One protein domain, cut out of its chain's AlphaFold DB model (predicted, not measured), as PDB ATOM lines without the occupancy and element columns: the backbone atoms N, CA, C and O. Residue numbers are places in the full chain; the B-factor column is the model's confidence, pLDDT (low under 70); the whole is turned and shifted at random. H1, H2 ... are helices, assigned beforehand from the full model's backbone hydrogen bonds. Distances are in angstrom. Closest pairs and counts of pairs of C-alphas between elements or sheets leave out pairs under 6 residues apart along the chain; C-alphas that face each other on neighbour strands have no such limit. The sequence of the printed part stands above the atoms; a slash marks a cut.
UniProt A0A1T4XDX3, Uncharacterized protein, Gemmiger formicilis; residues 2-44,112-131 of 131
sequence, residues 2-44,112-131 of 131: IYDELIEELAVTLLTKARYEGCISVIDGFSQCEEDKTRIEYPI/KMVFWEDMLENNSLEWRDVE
ATOM      1  N   ILE A   2       9.112 -13.030  13.421       78.94
ATOM      2  CA  ILE A   2      10.491 -12.561  13.406       78.94
ATOM      3  C   ILE A   2      10.741 -12.033  11.979       78.94
ATOM      4  O   ILE A   2      10.055 -12.453  11.050       78.94
ATOM      5  N   TYR A   3      11.637 -11.061  11.827       77.12
ATOM      6  CA  TYR A   3      11.978 -10.419  10.549       77.12
ATOM      7  C   TYR A   3      12.246 -11.441   9.422       77.12
ATOM      8  O   TYR A   3      11.722 -11.284   8.323       77.12
ATOM      9  N   ASP A   4      12.916 -12.541   9.760       83.75
ATOM     10  CA  ASP A   4      13.279 -13.635   8.854       83.75
ATOM     11  C   ASP A   4      12.052 -14.356   8.255       83.75
ATOM     12  O   ASP A   4      12.003 -14.593   7.053       83.75
ATOM     13  N   GLU A   5      11.001 -14.613   9.051       87.50
ATOM     14  CA  GLU A   5       9.764 -15.259   8.562       87.50
ATOM     15  C   GLU A   5       9.045 -14.393   7.510       87.50
ATOM     16  O   GLU A   5       8.407 -14.913   6.598       87.50
ATOM     17  N   LEU A   6       9.131 -13.062   7.632       89.81
ATOM     18  CA  LEU A   6       8.530 -12.138   6.666       89.81
ATOM     19  C   LEU A   6       9.332 -12.105   5.358       89.81
ATOM     20  O   LEU A   6       8.733 -12.045   4.285       89.81
ATOM     21  N   ILE A   7      10.664 -12.127   5.439       88.81
ATOM     22  CA  ILE A   7      11.531 -12.162   4.254       88.81
ATOM     23  C   ILE A   7      11.294 -13.447   3.465       88.81
ATOM     24  O   ILE A   7      11.064 -13.365   2.260       88.81
ATOM     25  N   GLU A   8      11.245 -14.597   4.138       89.69
ATOM     26  CA  GLU A   8      10.974 -15.890   3.503       89.69
ATOM     27  C   GLU A   8       9.600 -15.891   2.800       89.69
ATOM     28  O   GLU A   8       9.489 -16.240   1.622       89.69
ATOM     29  N   GLU A   9       8.533 -15.415   3.462       93.06
ATOM     30  CA  GLU A   9       7.198 -15.313   2.844       93.06
ATOM     31  C   GLU A   9       7.174 -14.379   1.618       93.06
ATOM     32  O   GLU A   9       6.513 -14.669   0.606       93.06
ATOM     33  N   LEU A  10       7.894 -13.254   1.681       91.00
ATOM     34  CA  LEU A  10       8.028 -12.328   0.558       91.00
ATOM     35  C   LEU A  10       8.819 -12.966  -0.591       91.00
ATOM     36  O   LEU A  10       8.367 -12.896  -1.736       91.00
ATOM     37  N   ALA A  11       9.926 -13.649  -0.305       91.12
ATOM     38  CA  ALA A  11      10.736 -14.352  -1.294       91.12
ATOM     39  C   ALA A  11       9.932 -15.446  -2.014       91.12
ATOM     40  O   ALA A  11       9.906 -15.485  -3.247       91.12
ATOM     41  N   VAL A  12       9.163 -16.260  -1.278       92.44
ATOM     42  CA  VAL A  12       8.242 -17.261  -1.853       92.44
ATOM     43  C   VAL A  12       7.211 -16.603  -2.773       92.44
ATOM     44  O   VAL A  12       6.889 -17.129  -3.850       92.44
ATOM     45  N   THR A  13       6.682 -15.446  -2.374       93.56
ATOM     46  CA  THR A  13       5.701 -14.696  -3.166       93.56
ATOM     47  C   THR A  13       6.313 -14.191  -4.474       93.56
ATOM     48  O   THR A  13       5.708 -14.353  -5.539       93.56
ATOM     49  N   LEU A  14       7.527 -13.638  -4.426       91.94
ATOM     50  CA  LEU A  14       8.248 -13.160  -5.608       91.94
ATOM     51  C   LEU A  14       8.674 -14.298  -6.525       91.94
ATOM     52  O   LEU A  14       8.453 -14.206  -7.731       91.94
ATOM     53  N   LEU A  15       9.157 -15.407  -5.970       91.19
ATOM     54  CA  LEU A  15       9.441 -16.626  -6.719       91.19
ATOM     55  C   LEU A  15       8.197 -17.121  -7.455       91.19
ATOM     56  O   LEU A  15       8.251 -17.432  -8.647       91.19
ATOM     57  N   THR A  16       7.059 -17.171  -6.763       91.56
ATOM     58  CA  THR A  16       5.784 -17.579  -7.359       91.56
ATOM     59  C   THR A  16       5.394 -16.637  -8.490       91.56
ATOM     60  O   THR A  16       5.068 -17.101  -9.580       91.56
ATOM     61  N   LYS A  17       5.489 -15.321  -8.281       92.69
ATOM     62  CA  LYS A  17       5.190 -14.323  -9.312       92.69
ATOM     63  C   LYS A  17       6.127 -14.444 -10.515       92.69
ATOM     64  O   LYS A  17       5.658 -14.475 -11.650       92.69
ATOM     65  N   ALA A  18       7.422 -14.619 -10.280       89.06
ATOM     66  CA  ALA A  18       8.435 -14.785 -11.315       89.06
ATOM     67  C   ALA A  18       8.233 -16.058 -12.148       89.06
ATOM     68  O   ALA A  18       8.598 -16.075 -13.320       89.06
ATOM     69  N   ARG A  19       7.604 -17.109 -11.599       86.44
ATOM     70  CA  ARG A  19       7.198 -18.284 -12.395       86.44
ATOM     71  C   ARG A  19       6.114 -17.971 -13.424       86.44
ATOM     72  O   ARG A  19       6.059 -18.650 -14.444       86.44
ATOM     73  N   TYR A  20       5.246 -16.995 -13.155       89.06
ATOM     74  CA  TYR A  20       4.155 -16.622 -14.059       89.06
ATOM     75  C   TYR A  20       4.525 -15.458 -14.982       89.06
ATOM     76  O   TYR A  20       4.178 -15.483 -16.158       89.06
ATOM     77  N   GLU A  21       5.217 -14.449 -14.453       89.19
ATOM     78  CA  GLU A  21       5.496 -13.184 -15.143       89.19
ATOM     79  C   GLU A  21       6.947 -13.075 -15.646       89.19
ATOM     80  O   GLU A  21       7.229 -12.249 -16.507       89.19
ATOM     81  N   GLY A  22       7.858 -13.926 -15.164       85.12
ATOM     82  CA  GLY A  22       9.298 -13.849 -15.431       85.12
ATOM     83  C   GLY A  22      10.052 -13.005 -14.396       85.12
ATOM     84  O   GLY A  22       9.536 -12.007 -13.896       85.12
ATOM     85  N   CYS A  23      11.291 -13.394 -14.065       86.31
ATOM     86  CA  CYS A  23      12.098 -12.714 -13.040       86.31
ATOM     87  C   CYS A  23      12.378 -11.243 -13.384       86.31
ATOM     88  O   CYS A  23      12.212 -10.383 -12.525       86.31
ATOM     89  N   ILE A  24      12.709 -10.942 -14.643       84.94
ATOM     90  CA  ILE A  24      12.990  -9.574 -15.104       84.94
ATOM     91  C   ILE A  24      11.767  -8.669 -14.926       84.94
ATOM     92  O   ILE A  24      11.885  -7.587 -14.367       84.94
ATOM     93  N   SER A  25      10.571  -9.133 -15.304       83.75
ATOM     94  CA  SER A  25       9.337  -8.354 -15.139       83.75
ATOM     95  C   SER A  25       8.999  -8.079 -13.674       83.75
ATOM     96  O   SER A  25       8.439  -7.029 -13.359       83.75
ATOM     97  N   VAL A  26       9.354  -8.996 -12.771       85.75
ATOM     98  CA  VAL A  26       9.218  -8.773 -11.328       85.75
ATOM     99  C   VAL A  26      10.225  -7.724 -10.841       85.75
ATOM    100  O   VAL A  26       9.814  -6.804 -10.139       85.75
ATOM    101  N   ILE A  27      11.497  -7.812 -11.249       81.31
ATOM    102  CA  ILE A  27      12.571  -6.869 -10.872       81.31
ATOM    103  C   ILE A  27      12.290  -5.451 -11.384       81.31
ATOM    104  O   ILE A  27      12.402  -4.492 -10.619       81.31
ATOM    105  N   ASP A  28      11.841  -5.303 -12.631       77.75
ATOM    106  CA  ASP A  28      11.469  -4.003 -13.211       77.75
ATOM    107  C   ASP A  28      10.371  -3.299 -12.397       77.75
ATOM    108  O   ASP A  28      10.346  -2.070 -12.294       77.75
ATOM    109  N   GLY A  29       9.478  -4.069 -11.763       76.69
ATOM    110  CA  GLY A  29       8.462  -3.543 -10.852       76.69
ATOM    111  C   GLY A  29       9.036  -2.890  -9.588       76.69
ATOM    112  O   GLY A  29       8.399  -1.991  -9.038       76.69
ATOM    113  N   PHE A  30      10.230  -3.300  -9.147       72.44
ATOM    114  CA  PHE A  30      10.937  -2.732  -7.992       72.44
ATOM    115  C   PHE A  30      11.810  -1.526  -8.348       72.44
ATOM    116  O   PHE A  30      11.993  -0.637  -7.518       72.44
ATOM    117  N   SER A  31      12.296  -1.447  -9.589       62.81
ATOM    118  CA  SER A  31      13.239  -0.416 -10.052       62.81
ATOM    119  C   SER A  31      12.682   1.025 -10.066       62.81
ATOM    120  O   SER A  31      13.399   1.951 -10.441       62.81
ATOM    121  N   GLN A  32      11.424   1.258  -9.674       53.88
ATOM    122  CA  GLN A  32      10.799   2.592  -9.670       53.88
ATOM    123  C   GLN A  32      11.268   3.521  -8.525       53.88
ATOM    124  O   GLN A  32      10.807   4.659  -8.449       53.88
ATOM    125  N   CYS A  33      12.180   3.088  -7.644       49.69
ATOM    126  CA  CYS A  33      12.842   3.976  -6.676       49.69
ATOM    127  C   CYS A  33      14.096   4.619  -7.294       49.69
ATOM    128  O   CYS A  33      15.146   3.989  -7.357       49.69
ATOM    129  N   GLU A  34      14.012   5.889  -7.712       48.09
ATOM    130  CA  GLU A  34      15.136   6.640  -8.316       48.09
ATOM    131  C   GLU A  34      16.376   6.794  -7.405       48.09
ATOM    132  O   GLU A  34      17.457   7.127  -7.893       48.09
ATOM    133  N   GLU A  35      16.243   6.573  -6.092       50.66
ATOM    134  CA  GLU A  35      17.299   6.858  -5.108       50.66
ATOM    135  C   GLU A  35      18.206   5.659  -4.787       50.66
ATOM    136  O   GLU A  35      19.358   5.865  -4.400       50.66
ATOM    137  N   ASP A  36      17.758   4.428  -5.043       48.06
ATOM    138  CA  ASP A  36      18.550   3.220  -4.818       48.06
ATOM    139  C   ASP A  36      18.977   2.632  -6.159       48.06
ATOM    140  O   ASP A  36      18.265   1.853  -6.791       48.06
ATOM    141  N   LYS A  37      20.180   2.990  -6.610       50.31
ATOM    142  CA  LYS A  37      20.836   2.221  -7.669       50.31
ATOM    143  C   LYS A  37      21.110   0.833  -7.105       50.31
ATOM    144  O   LYS A  37      22.119   0.659  -6.420       50.31
ATOM    145  N   THR A  38      20.211  -0.116  -7.375       52.34
ATOM    146  CA  THR A  38      20.390  -1.538  -7.074       52.34
ATOM    147  C   THR A  38      21.821  -1.902  -7.419       52.34
ATOM    148  O   THR A  38      22.303  -1.644  -8.526       52.34
ATOM    149  N   ARG A  39      22.555  -2.400  -6.432       52.69
ATOM    150  CA  ARG A  39      23.961  -2.727  -6.614       52.69
ATOM    151  C   ARG A  39      23.987  -4.063  -7.340       52.69
ATOM    152  O   ARG A  39      23.709  -5.102  -6.757       52.69
ATOM    153  N   ILE A  40      24.170  -4.005  -8.653       52.66
ATOM    154  CA  ILE A  40      24.013  -5.164  -9.526       52.66
ATOM    155  C   ILE A  40      25.313  -5.959  -9.521       52.66
ATOM    156  O   ILE A  40      26.227  -5.623 -10.263       52.66
ATOM    157  N   GLU A  41      25.438  -6.992  -8.704       59.88
ATOM    158  CA  GLU A  41      26.515  -7.982  -8.807       59.88
ATOM    159  C   GLU A  41      25.858  -9.311  -9.204       59.88
ATOM    160  O   GLU A  41      24.741  -9.573  -8.793       59.88
ATOM    161  N   TYR A  42      26.428 -10.059 -10.150       65.06
ATOM    162  CA  TYR A  42      25.717 -11.150 -10.834       65.06
ATOM    163  C   TYR A  42      25.616 -12.394  -9.955       65.06
ATOM    164  O   TYR A  42      26.631 -12.757  -9.354       65.06
ATOM    165  N   PRO A  43      24.483 -13.116  -9.958       68.25
ATOM    166  CA  PRO A  43      24.363 -14.320  -9.166       68.25
ATOM    167  C   PRO A  43      24.962 -15.527  -9.905       68.25
ATOM    168  O   PRO A  43      24.244 -16.382 -10.420       68.25
ATOM    169  N   ILE A  44      26.291 -15.537 -10.039       72.69
ATOM    170  CA  ILE A  44      27.056 -16.538 -10.794       72.69
ATOM    171  C   ILE A  44      27.896 -17.351  -9.822       72.69
ATOM    172  O   ILE A  44      28.899 -16.859  -9.303       72.69
ATOM    173  N   LYS A 112      16.778 -20.197  -6.331       88.00
ATOM    174  CA  LYS A 112      15.821 -19.143  -6.684       88.00
ATOM    175  C   LYS A 112      15.177 -18.492  -5.450       88.00
ATOM    176  O   LYS A 112      14.829 -17.319  -5.536       88.00
ATOM    177  N   MET A 113      14.979 -19.223  -4.347       89.00
ATOM    178  CA  MET A 113      14.527 -18.646  -3.068       89.00
ATOM    179  C   MET A 113      15.587 -17.700  -2.503       89.00
ATOM    180  O   MET A 113      15.289 -16.523  -2.314       89.00
ATOM    181  N   VAL A 114      16.820 -18.189  -2.339       86.25
ATOM    182  CA  VAL A 114      17.956 -17.416  -1.805       86.25
ATOM    183  C   VAL A 114      18.195 -16.140  -2.614       86.25
ATOM    184  O   VAL A 114      18.420 -15.079  -2.043       86.25
ATOM    185  N   PHE A 115      18.062 -16.208  -3.941       85.88
ATOM    186  CA  PHE A 115      18.139 -15.037  -4.817       85.88
ATOM    187  C   PHE A 115      17.141 -13.931  -4.428       85.88
ATOM    188  O   PHE A 115      17.495 -12.752  -4.406       85.88
ATOM    189  N   TRP A 116      15.887 -14.284  -4.129       87.62
ATOM    190  CA  TRP A 116      14.886 -13.297  -3.722       87.62
ATOM    191  C   TRP A 116      15.097 -12.812  -2.288       87.62
ATOM    192  O   TRP A 116      14.854 -11.637  -2.025       87.62
ATOM    193  N   GLU A 117      15.553 -13.678  -1.383       87.56
ATOM    194  CA  GLU A 117      15.900 -13.299  -0.010       87.56
ATOM    195  C   GLU A 117      17.045 -12.280   0.007       87.56
ATOM    196  O   GLU A 117      16.877 -11.196   0.566       87.56
ATOM    197  N   ASP A 118      18.156 -12.554  -0.690       82.25
ATOM    198  CA  ASP A 118      19.290 -11.623  -0.756       82.25
ATOM    199  C   ASP A 118      18.883 -10.297  -1.420       82.25
ATOM    200  O   ASP A 118      19.242  -9.222  -0.928       82.25
ATOM    201  N   MET A 119      18.038 -10.343  -2.459       80.94
ATOM    202  CA  MET A 119      17.513  -9.130  -3.088       80.94
ATOM    203  C   MET A 119      16.650  -8.293  -2.142       80.94
ATOM    204  O   MET A 119      16.813  -7.072  -2.093       80.94
ATOM    205  N   LEU A 120      15.774  -8.925  -1.360       83.19
ATOM    206  CA  LEU A 120      14.937  -8.240  -0.372       83.19
ATOM    207  C   LEU A 120      15.758  -7.643   0.775       83.19
ATOM    208  O   LEU A 120      15.441  -6.551   1.250       83.19
ATOM    209  N   GLU A 121      16.803  -8.339   1.216       82.06
ATOM    210  CA  GLU A 121      17.659  -7.904   2.319       82.06
ATOM    211  C   GLU A 121      18.630  -6.790   1.921       82.06
ATOM    212  O   GLU A 121      18.864  -5.858   2.695       82.06
ATOM    213  N   ASN A 122      19.204  -6.875   0.720       74.06
ATOM    214  CA  ASN A 122      20.349  -6.052   0.328       74.06
ATOM    215  C   ASN A 122      20.027  -5.055  -0.782       74.06
ATOM    216  O   ASN A 122      20.878  -4.224  -1.110       74.06
ATOM    217  N   ASN A 123      18.829  -5.133  -1.374       69.50
ATOM    218  CA  ASN A 123      18.482  -4.414  -2.601       69.50
ATOM    219  C   ASN A 123      19.589  -4.580  -3.664       69.50
ATOM    220  O   ASN A 123      20.062  -3.627  -4.298       69.50
ATOM    221  N   SER A 124      20.069  -5.816  -3.781       64.38
ATOM    222  CA  SER A 124      21.179  -6.230  -4.628       64.38
ATOM    223  C   SER A 124      20.783  -7.487  -5.391       64.38
ATOM    224  O   SER A 124      19.873  -8.201  -5.001       64.38
ATOM    225  N   LEU A 125      21.428  -7.733  -6.525       63.44
ATOM    226  CA  LEU A 125      21.230  -8.964  -7.295       63.44
ATOM    227  C   LEU A 125      22.360  -9.978  -7.048       63.44
ATOM    228  O   LEU A 125      22.496 -10.927  -7.819       63.44
ATOM    229  N   GLU A 126      23.178  -9.752  -6.012       56.66
ATOM    230  CA  GLU A 126      24.360 -10.552  -5.696       56.66
ATOM    231  C   GLU A 126      23.981 -11.978  -5.268       56.66
ATOM    232  O   GLU A 126      23.006 -12.206  -4.559       56.66
ATOM    233  N   TRP A 127      24.789 -12.955  -5.682       48.84
ATOM    234  CA  TRP A 127      24.831 -14.259  -5.028       48.84
ATOM    235  C   TRP A 127      26.074 -14.298  -4.164       48.84
ATOM    236  O   TRP A 127      27.191 -14.389  -4.675       48.84
ATOM    237  N   ARG A 128      25.891 -14.219  -2.850       51.72
ATOM    238  CA  ARG A 128      26.967 -14.557  -1.925       51.72
ATOM    239  C   ARG A 128      26.958 -16.066  -1.779       51.72
ATOM    240  O   ARG A 128      25.947 -16.626  -1.368       51.72
ATOM    241  N   ASP A 129      28.061 -16.712  -2.160       43.91
ATOM    242  CA  ASP A 129      28.262 -18.138  -1.906       43.91
ATOM    243  C   ASP A 129      27.907 -18.419  -0.439       43.91
ATOM    244  O   ASP A 129      28.549 -17.898   0.478       43.91
ATOM    245  N   VAL A 130      26.841 -19.192  -0.215       42.50
ATOM    246  CA  VAL A 130      26.518 -19.705   1.113       42.50
ATOM    247  C   VAL A 130      27.508 -20.841   1.360       42.50
ATOM    248  O   VAL A 130      27.377 -21.909   0.759       42.50
ATOM    249  N   GLU A 131      28.552 -20.554   2.145       35.19
ATOM    250  CA  GLU A 131      29.567 -21.529   2.592       35.19
ATOM    251  C   GLU A 131      28.961 -22.801   3.207       35.19
ATOM    252  O   GLU A 131      27.984 -22.699   3.987       35.19
TER     253      GLU A 131
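AT A GLANCE: This is residues 2 to 44 and 112 to 131 of the 131 residues of an uncharacterized protein of Gemmiger formicilis (UniProt A0A1T4XDX3). What shape is it? H3 crosses the long helix H1 steeply near its middle, the short H2 folds back from H1's last turns, and residues 31 to 44 form a wide loop. What composes it? The 63 printed residues, all-helix in class, hold H1, H2, H3 in chain order and no named strand. It is compact, radius of gyration of the C-alphas 11.6 A, spanning 29 by 27 by 25 A.

IN THESE COORDINATES: Where is H1? Residues 3 to 21, 26.6 A, from C-alpha 3 at (11.978, -10.419, 10.549). The others? H2 is residues 23 to 30; H3 is residues 112 to 122, 15.5 A, ending at C-alpha 122 (20.349, -6.052, 0.328).

HOW THE PARTS SIT: What touches H1? H3 touches its residues 7 to 15 alone, the closest C-alphas being Ala 11 and Trp 116, 4.9 A, at a steep tilt of 56 degrees, opposite ways. H2 touches residues 14 to 18 alone, closest C-alphas Ala 18 and Val 26, 6.1 A. Which stay apart? H2 and H3. Backbones? O i to N i+4 pairs are within hydrogen-bond range in 14 of 15 for H1, 2 of 4 for H2, 6 of 7 for H3.

THE WHOLE: Any cut? Residues 45 to 111 are not printed; C-alphas 44 and 112 are 12.2 A apart. Low confidence? Residues 31 to 43 and 123 to 131 have pLDDT under 70.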